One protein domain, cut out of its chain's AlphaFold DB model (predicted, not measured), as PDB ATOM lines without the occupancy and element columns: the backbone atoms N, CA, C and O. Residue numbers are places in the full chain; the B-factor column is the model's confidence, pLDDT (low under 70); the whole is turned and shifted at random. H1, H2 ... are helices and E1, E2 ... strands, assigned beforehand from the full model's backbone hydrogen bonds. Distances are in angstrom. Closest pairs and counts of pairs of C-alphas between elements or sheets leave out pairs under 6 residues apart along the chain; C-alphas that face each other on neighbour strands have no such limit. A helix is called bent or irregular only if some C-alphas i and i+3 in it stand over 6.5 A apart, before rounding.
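What this domain is: This is residues 15 to 90 of the 102 residues of the protein "Metallopeptidase M24 family protein" of Artemisia annua (UniProt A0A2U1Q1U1). A small sheet of three strands is sandwiched between the long helix H4, which runs along one face, and the short helix H3 over the opposite face. H1 only grazes the sheet, and H2 lies well away from it, at one end of the longest axis, with the tail of H4 toward the other end. The printed part has 76 residues, with four named helices and three named strands in the order H1 E1 E2 H2 H3 E3 H4; the sheet order is E1 E2 E3, mixed, and the class is mixed, helices and strands. It is compact, with a radius of gyration of the C-alphas of 13.0 A, yet elongated in outline, spanning 44 by 25 by 20 A.

How they stand to each other: Start at H1, residues 15 to 20, which only grazes the sheet with residues 16 to 20. Next find E1, residues 28 to 32, and E2, residues 36 to 41, an antiparallel hairpin at 163 degrees, where N 30 and O 38 are 2.8 A apart. H2, residues 46 to 52, is not on the sheet. H3, residues 58 to 64, is on it at a height of 9.0 A; its closest C-alphas to E2 are Val 58 and Met 41, 5.7 A. E3, residues 69 to 72, is parallel to E2 at 18 degrees, with N 41 and O 71 at 2.8 A. E2, H2, H3 and E3 form a strand-helix-strand unit, two parallel neighbour strands with helices between, and its crossover is right-handed. H4, residues 73 to 88, is on the opposite face from H3 at a height of 8.3 A, along the strands at 6 degrees to E2 on the local plane; its closest C-alphas to E2 are Ile 73 and Phe 40, 4.9 A. Each O i to N i+4 pair is within hydrogen-bond range in H1 and H2, against 7 of 12 in H4 and 1 of 3 in H3, which has 1 of 4 O i to N i+3 pairs within range.

Where its parts are: Find C-alpha 15 at (19.771, 42.394, -15.265), where H1 begins. E1 is 13.4 A long, and E2 runs 16.0 A from C-alpha 36 at (17.968, 33.637, -29.157). H2 is 10.1 A, H3 10.7 A and E3 10.6 A. H4 runs 21.8 A to C-alpha 88 at (6.787, 41.887, -35.701), with a kink of 36 degrees near residue 80; it is irregular, C-alphas 74 and 77 being 7.6 A apart.

The domain as a whole: Look at Thr 50 and Gln 90, whose C-alphas are the two farthest apart, 44.0 A. The printed part has no cut and no long link. Mean pLDDT of the printed part is 80.2; residues 61 to 63 and 80 to 90 are under 70.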
ATOM      1  N   GLY A  15      20.560  43.186 -14.322       90.25
ATOM      2  CA  GLY A  15      19.771  42.394 -15.265       90.25
ATOM      3  C   GLY A  15      20.607  41.980 -16.469       90.25
ATOM      4  O   GLY A  15      20.655  40.799 -16.817       90.25
ATOM      5  N   TYR A  16      21.347  42.931 -17.036       89.12
ATOM      6  CA  TYR A  16      22.282  42.657 -18.122       89.12
ATOM      7  C   TYR A  16      23.333  41.613 -17.709       89.12
ATOM      8  O   TYR A  16      23.508  40.605 -18.396       89.12
ATOM      9  N   LEU A  17      23.975  41.792 -16.548       89.44
ATOM     10  CA  LEU A  17      25.004  40.876 -16.048       89.44
ATOM     11  C   LEU A  17      24.467  39.465 -15.776       89.44
ATOM     12  O   LEU A  17      25.184  38.486 -15.984       89.44
ATOM     13  N   HIS A  18      23.226  39.345 -15.303       88.75
ATOM     14  CA  HIS A  18      22.600  38.046 -15.059       88.75
ATOM     15  C   HIS A  18      22.468  37.224 -16.347       88.75
ATOM     16  O   HIS A  18      22.706  36.017 -16.327       88.75
ATOM     17  N   ILE A  19      22.127  37.893 -17.451       86.25
ATOM     18  CA  ILE A  19      21.865  37.266 -18.750       86.25
ATOM     19  C   ILE A  19      23.170  36.964 -19.488       86.25
ATOM     20  O   ILE A  19      23.369  35.845 -19.950       86.25
ATOM     21  N   THR A  20      24.062  37.948 -19.603       86.00
ATOM     22  CA  THR A  20      25.225  37.863 -20.507       86.00
ATOM     23  C   THR A  20      26.516  37.482 -19.798       86.00
ATOM     24  O   THR A  20      27.476  37.085 -20.449       86.00
ATOM     25  N   ARG A  21      26.587  37.658 -18.468       85.00
ATOM     26  CA  ARG A  21      27.837  37.635 -17.682       85.00
ATOM     27  C   ARG A  21      28.899  38.642 -18.154       85.00
ATOM     28  O   ARG A  21      30.001  38.655 -17.612       85.00
ATOM     29  N   TYR A  22      28.560  39.528 -19.091       83.88
ATOM     30  CA  TYR A  22      29.470  40.507 -19.667       83.88
ATOM     31  C   TYR A  22      29.645  41.705 -18.729       83.88
ATOM     32  O   TYR A  22      28.685  42.393 -18.376       83.88
ATOM     33  N   GLN A  23      30.888  41.943 -18.308       86.81
ATOM     34  CA  GLN A  23      31.247  42.957 -17.308       86.81
ATOM     35  C   GLN A  23      31.907  44.210 -17.890       86.81
ATOM     36  O   GLN A  23      32.225  45.119 -17.130       86.81
ATOM     37  N   GLN A  24      32.105  44.277 -19.206       84.25
ATOM     38  CA  GLN A  24      32.646  45.468 -19.859       84.25
ATOM     39  C   GLN A  24      31.512  46.399 -20.315       84.25
ATOM     40  O   GLN A  24      30.336  46.024 -20.362       84.25
ATOM     41  N   ASN A  25      31.854  47.656 -20.580       83.44
ATOM     42  CA  ASN A  25      30.890  48.681 -20.964       83.44
ATOM     43  C   ASN A  25      30.471  48.549 -22.442       83.44
ATOM     44  O   ASN A  25      31.082  47.837 -23.230       83.44
ATOM     45  N   GLY A  26      29.397  49.244 -22.823       84.50
ATOM     46  CA  GLY A  26      29.075  49.484 -24.235       84.50
ATOM     47  C   GLY A  26      28.413  48.334 -25.002       84.50
ATOM     48  O   GLY A  26      28.094  48.519 -26.172       84.50
ATOM     49  N   GLY A  27      28.164  47.183 -24.376       87.38
ATOM     50  CA  GLY A  27      27.413  46.088 -24.989       87.38
ATOM     51  C   GLY A  27      25.895  46.296 -24.920       87.38
ATOM     52  O   GLY A  27      25.365  46.733 -23.898       87.38
ATOM     53  N   ILE A  28      25.173  45.924 -25.978       89.75
ATOM     54  CA  ILE A  28      23.701  45.838 -25.986       89.75
ATOM     55  C   ILE A  28      23.308  44.382 -26.195       89.75
ATOM     56  O   ILE A  28      23.952  43.664 -26.950       89.75
ATOM     57  N   VAL A  29      22.240  43.943 -25.537       89.38
ATOM     58  CA  VAL A  29      21.702  42.593 -25.698       89.38
ATOM     59  C   VAL A  29      20.245  42.662 -26.129       89.38
ATOM     60  O   VAL A  29      19.466  43.452 -25.596       89.38
ATOM     61  N   VAL A  30      19.883  41.832 -27.100       88.81
ATOM     62  CA  VAL A  30      18.512  41.651 -27.571       88.81
ATOM     63  C   VAL A  30      18.159  40.177 -27.445       88.81
ATOM     64  O   VAL A  30      18.884  39.308 -27.927       88.81
ATOM     65  N   LEU A  31      17.027  39.904 -26.801       86.75
ATOM     66  CA  LEU A  31      16.457  38.568 -26.690       86.75
ATOM     67  C   LEU A  31      15.274  38.443 -27.649       86.75
ATOM     68  O   LEU A  31      14.356  39.267 -27.637       86.75
ATOM     69  N   GLY A  32      15.286  37.401 -28.469       83.94
ATOM     70  CA  GLY A  32      14.165  37.053 -29.332       83.94
ATOM     71  C   GLY A  32      14.008  35.549 -29.414       83.94
ATOM     72  O   GLY A  32      14.986  34.810 -29.380       83.94
ATOM     73  N   HIS A  33      12.773  35.080 -29.539       81.69
ATOM     74  CA  HIS A  33      12.494  33.649 -29.624       81.69
ATOM     75  C   HIS A  33      13.153  33.000 -30.860       81.69
ATOM     76  O   HIS A  33      13.701  31.908 -30.761       81.69
ATOM     77  N   ASP A  34      13.195  33.705 -31.996       80.44
ATOM     78  CA  ASP A  34      13.658  33.132 -33.273       80.44
ATOM     79  C   ASP A  34      15.166  33.267 -33.521       80.44
ATOM     80  O   ASP A  34      15.707  32.664 -34.450       80.44
ATOM     81  N   PHE A  35      15.853  34.109 -32.748       77.62
ATOM     82  CA  PHE A  35      17.296  34.344 -32.880       77.62
ATOM     83  C   PHE A  35      18.069  34.167 -31.569       77.62
ATOM     84  O   PHE A  35      19.291  34.284 -31.573       77.62
ATOM     85  N   GLY A  36      17.379  33.849 -30.472       86.50
ATOM     86  CA  GLY A  36      17.968  33.637 -29.157       86.50
ATOM     87  C   GLY A  36      18.591  34.904 -28.573       86.50
ATOM     88  O   GLY A  36      17.988  35.982 -28.589       86.50
ATOM     89  N   LEU A  37      19.796  34.747 -28.024       86.88
ATOM     90  CA  LEU A  37      20.620  35.817 -27.470       86.88
ATOM     91  C   LEU A  37      21.437  36.468 -28.592       86.88
ATOM     92  O   LEU A  37      22.338  35.838 -29.143       86.88
ATOM     93  N   CYS A  38      21.126  37.723 -28.915       88.56
ATOM     94  CA  CYS A  38      21.870  38.528 -29.880       88.56
ATOM     95  C   CYS A  38      22.586  39.673 -29.155       88.56
ATOM     96  O   CYS A  38      21.916  40.498 -28.524       88.56
ATOM     97  N   MET A  39      23.919  39.739 -29.225       89.50
ATOM     98  CA  MET A  39      24.683  40.836 -28.625       89.50
ATOM     99  C   MET A  39      25.243  41.790 -29.681       89.50
ATOM    100  O   MET A  39      25.679  41.410 -30.768       89.50
ATOM    101  N   PHE A  40      25.251  43.070 -29.331       90.00
ATOM    102  CA  PHE A  40      25.918  44.123 -30.073       90.00
ATOM    103  C   PHE A  40      27.105  44.613 -29.256       90.00
ATOM    104  O   PHE A  40      26.920  45.178 -28.179       90.00
ATOM    105  N   MET A  41      28.307  44.381 -29.769       89.38
ATOM    106  CA  MET A  41      29.565  44.623 -29.070       89.38
ATOM    107  C   MET A  41      30.202  45.938 -29.531       89.38
ATOM    108  O   MET A  41      30.096  46.290 -30.713       89.38
ATOM    109  N   PRO A  42      30.873  46.677 -28.635       88.00
ATOM    110  CA  PRO A  42      31.651  47.842 -29.029       88.00
ATOM    111  C   PRO A  42      32.806  47.441 -29.960       88.00
ATOM    112  O   PRO A  42      33.364  46.350 -29.858       88.00
ATOM    113  N   GLU A  43      33.167  48.341 -30.873       87.88
ATOM    114  CA  GLU A  43      34.360  48.210 -31.715       87.88
ATOM    115  C   GLU A  43      35.478  49.037 -31.074       87.88
ATOM    116  O   GLU A  43      35.445  50.266 -31.182       87.88
ATOM    117  N   PRO A  44      36.428  48.411 -30.358       82.06
ATOM    118  CA  PRO A  44      37.446  49.166 -29.647       82.06
ATOM    119  C   PRO A  44      38.375  49.895 -30.611       82.06
ATOM    120  O   PRO A  44      38.951  49.291 -31.519       82.06
ATOM    121  N   SER A  45      38.571  51.195 -30.385       85.31
ATOM    122  CA  SER A  45      39.654  51.918 -31.042       85.31
ATOM    123  C   SER A  45      40.990  51.652 -30.327       85.31
ATOM    124  O   SER A  45      41.003  51.356 -29.129       85.31
ATOM    125  N   PRO A  46      42.145  51.819 -31.002       85.81
ATOM    126  CA  PRO A  46      43.452  51.718 -30.344       85.81
ATOM    127  C   PRO A  46      43.598  52.659 -29.137       85.81
ATOM    128  O   PRO A  46      44.287  52.341 -28.168       85.81
ATOM    129  N   HIS A  47      42.926  53.813 -29.180       85.56
ATOM    130  CA  HIS A  47      42.884  54.759 -28.073       85.56
ATOM    131  C   HIS A  47      42.116  54.182 -26.876       85.56
ATOM    132  O   HIS A  47      42.613  54.235 -25.754       85.56
ATOM    133  N   ASP A  48      40.951  53.572 -27.104       82.19
ATOM    134  CA  ASP A  48      40.156  52.960 -26.031       82.19
ATOM    135  C   ASP A  48      40.920  51.828 -25.353       82.19
ATOM    136  O   ASP A  48      40.955  51.776 -24.128       82.19
ATOM    137  N   VAL A  49      41.618  50.995 -26.129       85.75
ATOM    138  CA  VAL A  49      42.446  49.913 -25.572       85.75
ATOM    139  C   VAL A  49      43.575  50.458 -24.699       85.75
ATOM    140  O   VAL A  49      43.855  49.920 -23.631       85.75
ATOM    141  N   THR A  50      44.195  51.562 -25.122       87.19
ATOM    142  CA  THR A  50      45.295  52.196 -24.378       87.19
ATOM    143  C   THR A  50      44.842  52.713 -23.008       87.19
ATOM    144  O   THR A  50      45.600  52.632 -22.044       87.19
ATOM    145  N   TRP A  51      43.613  53.226 -22.902       83.12
ATOM    146  CA  TRP A  51      43.117  53.870 -21.678       83.12
ATOM    147  C   TRP A  51      42.216  52.989 -20.811       83.12
ATOM    148  O   TRP A  51      42.169  53.176 -19.598       83.12
ATOM    149  N   GLN A  52      41.482  52.058 -21.417       81.00
ATOM    150  CA  GLN A  52      40.463  51.233 -20.757       81.00
ATOM    151  C   GLN A  52      40.863  49.753 -20.686       81.00
ATOM    152  O   GLN A  52      40.200  48.975 -20.001       81.00
ATOM    153  N   GLY A  53      41.965  49.376 -21.339       85.88
ATOM    154  CA  GLY A  53      42.410  47.994 -21.456       85.88
ATOM    155  C   GLY A  53      41.696  47.241 -22.576       85.88
ATOM    156  O   GLY A  53      41.000  47.815 -23.408       85.88
ATOM    157  N   GLU A  54      41.900  45.929 -22.617       85.19
ATOM    158  CA  GLU A  54      41.364  45.085 -23.681       85.19
ATOM    159  C   GLU A  54      39.834  44.974 -23.599       85.19
ATOM    160  O   GLU A  54      39.267  44.589 -22.574       85.19
ATOM    161  N   ILE A  55      39.163  45.311 -24.699       84.50
ATOM    162  CA  ILE A  55      37.706  45.254 -24.829       84.50
ATOM    163  C   ILE A  55      37.368  44.068 -25.727       84.50
ATOM    164  O   ILE A  55      37.888  43.940 -26.835       84.50
ATOM    165  N   ALA A  56      36.478  43.204 -25.251       82.44
ATOM    166  CA  ALA A  56      35.980  42.066 -25.995       82.44
ATOM    167  C   ALA A  56      35.137  42.558 -27.176       82.44
ATOM    168  O   ALA A  56      34.081  43.170 -27.000       82.44
ATOM    169  N   GLY A  57      35.633  42.288 -28.379       82.38
ATOM    170  CA  GLY A  57      34.905  42.527 -29.615       82.38
ATOM    171  C   GLY A  57      33.912  41.409 -29.931       82.38
ATOM    172  O   GLY A  57      33.652  40.508 -29.135       82.38
ATOM    173  N   VAL A  58      33.390  41.464 -31.152       82.56
ATOM    174  CA  VAL A  58      32.437  40.499 -31.726       82.56
ATOM    175  C   VAL A  58      32.953  39.053 -31.647       82.56
ATOM    176  O   VAL A  58      32.177  38.144 -31.363       82.56
ATOM    177  N   ASP A  59      34.261  38.850 -31.826       76.06
ATOM    178  CA  ASP A  59      34.884  37.520 -31.881       76.06
ATOM    179  C   ASP A  59      34.987  36.841 -30.506       76.06
ATOM    180  O   ASP A  59      34.857  35.624 -30.395       76.06
ATOM    181  N   ALA A  60      35.160  37.621 -29.435       70.38
ATOM    182  CA  ALA A  60      35.230  37.102 -28.068       70.38
ATOM    183  C   ALA A  60      33.854  36.643 -27.546       70.38
ATOM    184  O   ALA A  60      33.753  35.937 -26.543       70.38
ATOM    185  N   GLU A  61      32.771  37.044 -28.205       62.72
ATOM    186  CA  GLU A  61      31.431  36.872 -27.666       62.72
ATOM    187  C   GLU A  61      30.889  35.447 -27.823       62.72
ATOM    188  O   GLU A  61      30.328  34.889 -26.872       62.72
ATOM    189  N   THR A  62      31.155  34.805 -28.960       63.47
ATOM    190  CA  THR A  62      30.688  33.438 -29.220       63.47
ATOM    191  C   THR A  62      31.372  32.428 -28.294       63.47
ATOM    192  O   THR A  62      30.745  31.467 -27.848       63.47
ATOM    193  N   GLU A  63      32.645  32.660 -27.961       67.19
ATOM    194  CA  GLU A  63      33.441  31.758 -27.124       67.19
ATOM    195  C   GLU A  63      33.125  31.915 -25.628       67.19
ATOM    196  O   GLU A  63      32.915  30.917 -24.932       67.19
ATOM    197  N   TYR A  64      33.029  33.154 -25.132       71.19
ATOM    198  CA  TYR A  64      32.890  33.419 -23.695       71.19
ATOM    199  C   TYR A  64      31.445  33.640 -23.240       71.19
ATOM    200  O   TYR A  64      31.071  33.187 -22.154       71.19
ATOM    201  N   PHE A  65      30.616  34.305 -24.049       72.50
ATOM    202  CA  PHE A  65      29.247  34.683 -23.666       72.50
ATOM    203  C   PHE A  65      28.183  33.756 -24.264       72.50
ATOM    204  O   PHE A  65      27.020  33.827 -23.865       72.50
ATOM    205  N   LYS A  66      28.585  32.829 -25.150       77.12
ATOM    206  CA  LYS A  66      27.727  31.806 -25.777       77.12
ATOM    207  C   LYS A  66      26.489  32.388 -26.458       77.12
ATOM    208  O   LYS A  66      25.432  31.748 -26.463       77.12
ATOM    209  N   ALA A  67      26.586  33.596 -27.001       82.50
ATOM    210  CA  ALA A  67      25.452  34.146 -27.713       82.50
ATOM    211  C   ALA A  67      25.242  33.430 -29.043       82.50
ATOM    212  O   ALA A  67      26.142  32.815 -29.619       82.50
ATOM    213  N   ASN A  68      24.009  33.507 -29.529       85.38
ATOM    214  CA  ASN A  68      23.636  32.912 -30.798       85.38
ATOM    215  C   ASN A  68      24.111  33.768 -31.974       85.38
ATOM    216  O   ASN A  68      24.374  33.232 -33.050       85.38
ATOM    217  N   GLN A  69      24.159  35.089 -31.788       86.12
ATOM    218  CA  GLN A  69      24.537  36.051 -32.817       86.12
ATOM    219  C   GLN A  69      25.244  37.244 -32.186       86.12
ATOM    220  O   GLN A  69      24.770  37.776 -31.186       86.12
ATOM    221  N   SER A  70      26.307  37.708 -32.839       87.69
ATOM    222  CA  SER A  70      27.075  38.861 -32.394       87.69
ATOM    223  C   SER A  70      27.339  39.822 -33.542       87.69
ATOM    224  O   SER A  70      27.622  39.429 -34.678       87.69
ATOM    225  N   TYR A  71      27.212  41.115 -33.261       89.00
ATOM    226  CA  TYR A  71      27.424  42.164 -34.250       89.00
ATOM    227  C   TYR A  71      28.147  43.357 -33.636       89.00
ATOM    228  O   TYR A  71      28.004  43.617 -32.446       89.00
ATOM    229  N   PRO A  72      28.885  44.142 -34.428       89.81
ATOM    230  CA  PRO A  72      29.397  45.411 -33.942       89.81
ATOM    231  C   PRO A  72      28.247  46.400 -33.718       89.81
ATOM    232  O   PRO A  72      27.276  46.436 -34.487       89.81
ATOM    233  N   ILE A  73      28.370  47.244 -32.695       89.62
ATOM    234  CA  ILE A  73      27.350  48.235 -32.331       89.62
ATOM    235  C   ILE A  73      27.108  49.260 -33.445       89.62
ATOM    236  O   ILE A  73      25.989  49.742 -33.611       89.62
ATOM    237  N   SER A  74      28.107  49.528 -34.292       88.38
ATOM    238  CA  SER A  74      27.952  50.363 -35.491       88.38
ATOM    239  C   SER A  74      26.889  49.835 -36.461       88.38
ATOM    240  O   SER A  74      26.260  50.607 -37.189       88.38
ATOM    241  N   LYS A  75      26.625  48.521 -36.449       87.12
ATOM    242  CA  LYS A  75      25.599  47.868 -37.274       87.12
ATOM    243  C   LYS A  75      24.243  47.751 -36.577       87.12
ATOM    244  O   LYS A  75      23.319  47.206 -37.185       87.12
ATOM    245  N   LEU A  76      24.082  48.306 -35.369       86.25
ATOM    246  CA  LEU A  76      22.840  48.239 -34.594       86.25
ATOM    247  C   LEU A  76      21.637  48.699 -35.419       86.25
ATOM    248  O   LEU A  76      20.693  47.944 -35.560       86.25
ATOM    249  N   ASN A  77      21.668  49.870 -36.057       82.88
ATOM    250  CA  ASN A  77      20.501  50.374 -36.805       82.88
ATOM    251  C   ASN A  77      20.053  49.453 -37.955       82.88
ATOM    252  O   ASN A  77      18.859  49.350 -38.244       82.88
ATOM    253  N   LYS A  78      21.001  48.784 -38.621       79.31
ATOM    254  CA  LYS A  78      20.712  47.874 -39.736       79.31
ATOM    255  C   LYS A  78      20.198  46.525 -39.231       79.31
ATOM    256  O   LYS A  78      19.224  46.001 -39.763       79.31
ATOM    257  N   ASN A  79      20.831  45.987 -38.196       73.44
ATOM    258  CA  ASN A  79      20.556  44.643 -37.697       73.44
ATOM    259  C   ASN A  79      19.427  44.619 -36.662       73.44
ATOM    260  O   ASN A  79      18.700  43.638 -36.586       73.44
ATOM    261  N   TYR A  80      19.204  45.716 -35.939       68.88
ATOM    262  CA  TYR A  80      18.034  45.900 -35.088       68.88
ATOM    263  C   TYR A  80      16.754  45.749 -35.900       68.88
ATOM    264  O   TYR A  80      15.828  45.112 -35.428       68.88
ATOM    265  N   ARG A  81      16.704  46.254 -37.144       67.00
ATOM    266  CA  ARG A  81      15.560  46.002 -38.034       67.00
ATOM    267  C   ARG A  81      15.380  44.517 -38.327       67.00
ATOM    268  O   ARG A  81      14.274  44.037 -38.189       67.00
ATOM    269  N   LEU A  82      16.450  43.769 -38.592       65.06
ATOM    270  CA  LEU A  82      16.364  42.316 -38.795       65.06
ATOM    271  C   LEU A  82      15.871  41.573 -37.539       65.06
ATOM    272  O   LEU A  82      15.057  40.658 -37.648       65.06
ATOM    273  N   CYS A  83      16.323  41.980 -36.351       65.25
ATOM    274  CA  CYS A  83      15.810  41.457 -35.082       65.25
ATOM    275  C   CYS A  83      14.343  41.862 -34.842       65.25
ATOM    276  O   CYS A  83      13.564  41.064 -34.327       65.25
ATOM    277  N   ASN A  84      13.959  43.083 -35.220       64.31
ATOM    278  CA  ASN A  84      12.639  43.664 -34.978       64.31
ATOM    279  C   ASN A  84      11.579  43.191 -35.988       64.31
ATOM    280  O   ASN A  84      10.421  43.031 -35.625       64.31
ATOM    281  N   ASP A  85      11.962  42.936 -37.239       61.94
ATOM    282  CA  ASP A  85      11.077  42.416 -38.286       61.94
ATOM    283  C   ASP A  85      10.641  40.987 -37.927       61.94
ATOM    284  O   ASP A  85       9.451  40.692 -37.936       61.94
ATOM    285  N   LYS A  86      11.571  40.151 -37.433       56.09
ATOM    286  CA  LYS A  86      11.232  38.841 -36.846       56.09
ATOM    287  C   LYS A  86      10.327  38.949 -35.615       56.09
ATOM    288  O   LYS A  86       9.455  38.114 -35.415       56.09
ATOM    289  N   TRP A  87      10.508  39.989 -34.800       49.81
ATOM    290  CA  TRP A  87       9.645  40.274 -33.647       49.81
ATOM    291  C   TRP A  87       8.223  40.687 -34.065       49.81
ATOM    292  O   TRP A  87       7.258  40.359 -33.379       49.81
ATOM    293  N   ARG A  88       8.079  41.406 -35.185       53.00
ATOM    294  CA  ARG A  88       6.787  41.887 -35.701       53.00
ATOM    295  C   ARG A  88       5.967  40.779 -36.368       53.00
ATOM    296  O   ARG A  88       4.742  40.862 -36.347       53.00
ATOM    297  N   ASP A  89       6.632  39.756 -36.898       56.12
ATOM    298  CA  ASP A  89       5.999  38.577 -37.501       56.12
ATOM    299  C   ASP A  89       5.534  37.532 -36.467       56.12
ATOM    300  O   ASP A  89       4.921  36.526 -36.833       56.12
ATOM    301  N   GLN A  90       5.765  37.758 -35.167       49.16
ATOM    302  CA  GLN A  90       5.236  36.875 -34.131       49.16
ATOM    303  C   GLN A  90       3.726  37.090 -33.936       49.16
ATOM    304  O   GLN A  90       3.273  38.236 -33.825       49.16
TER     305      GLN A  90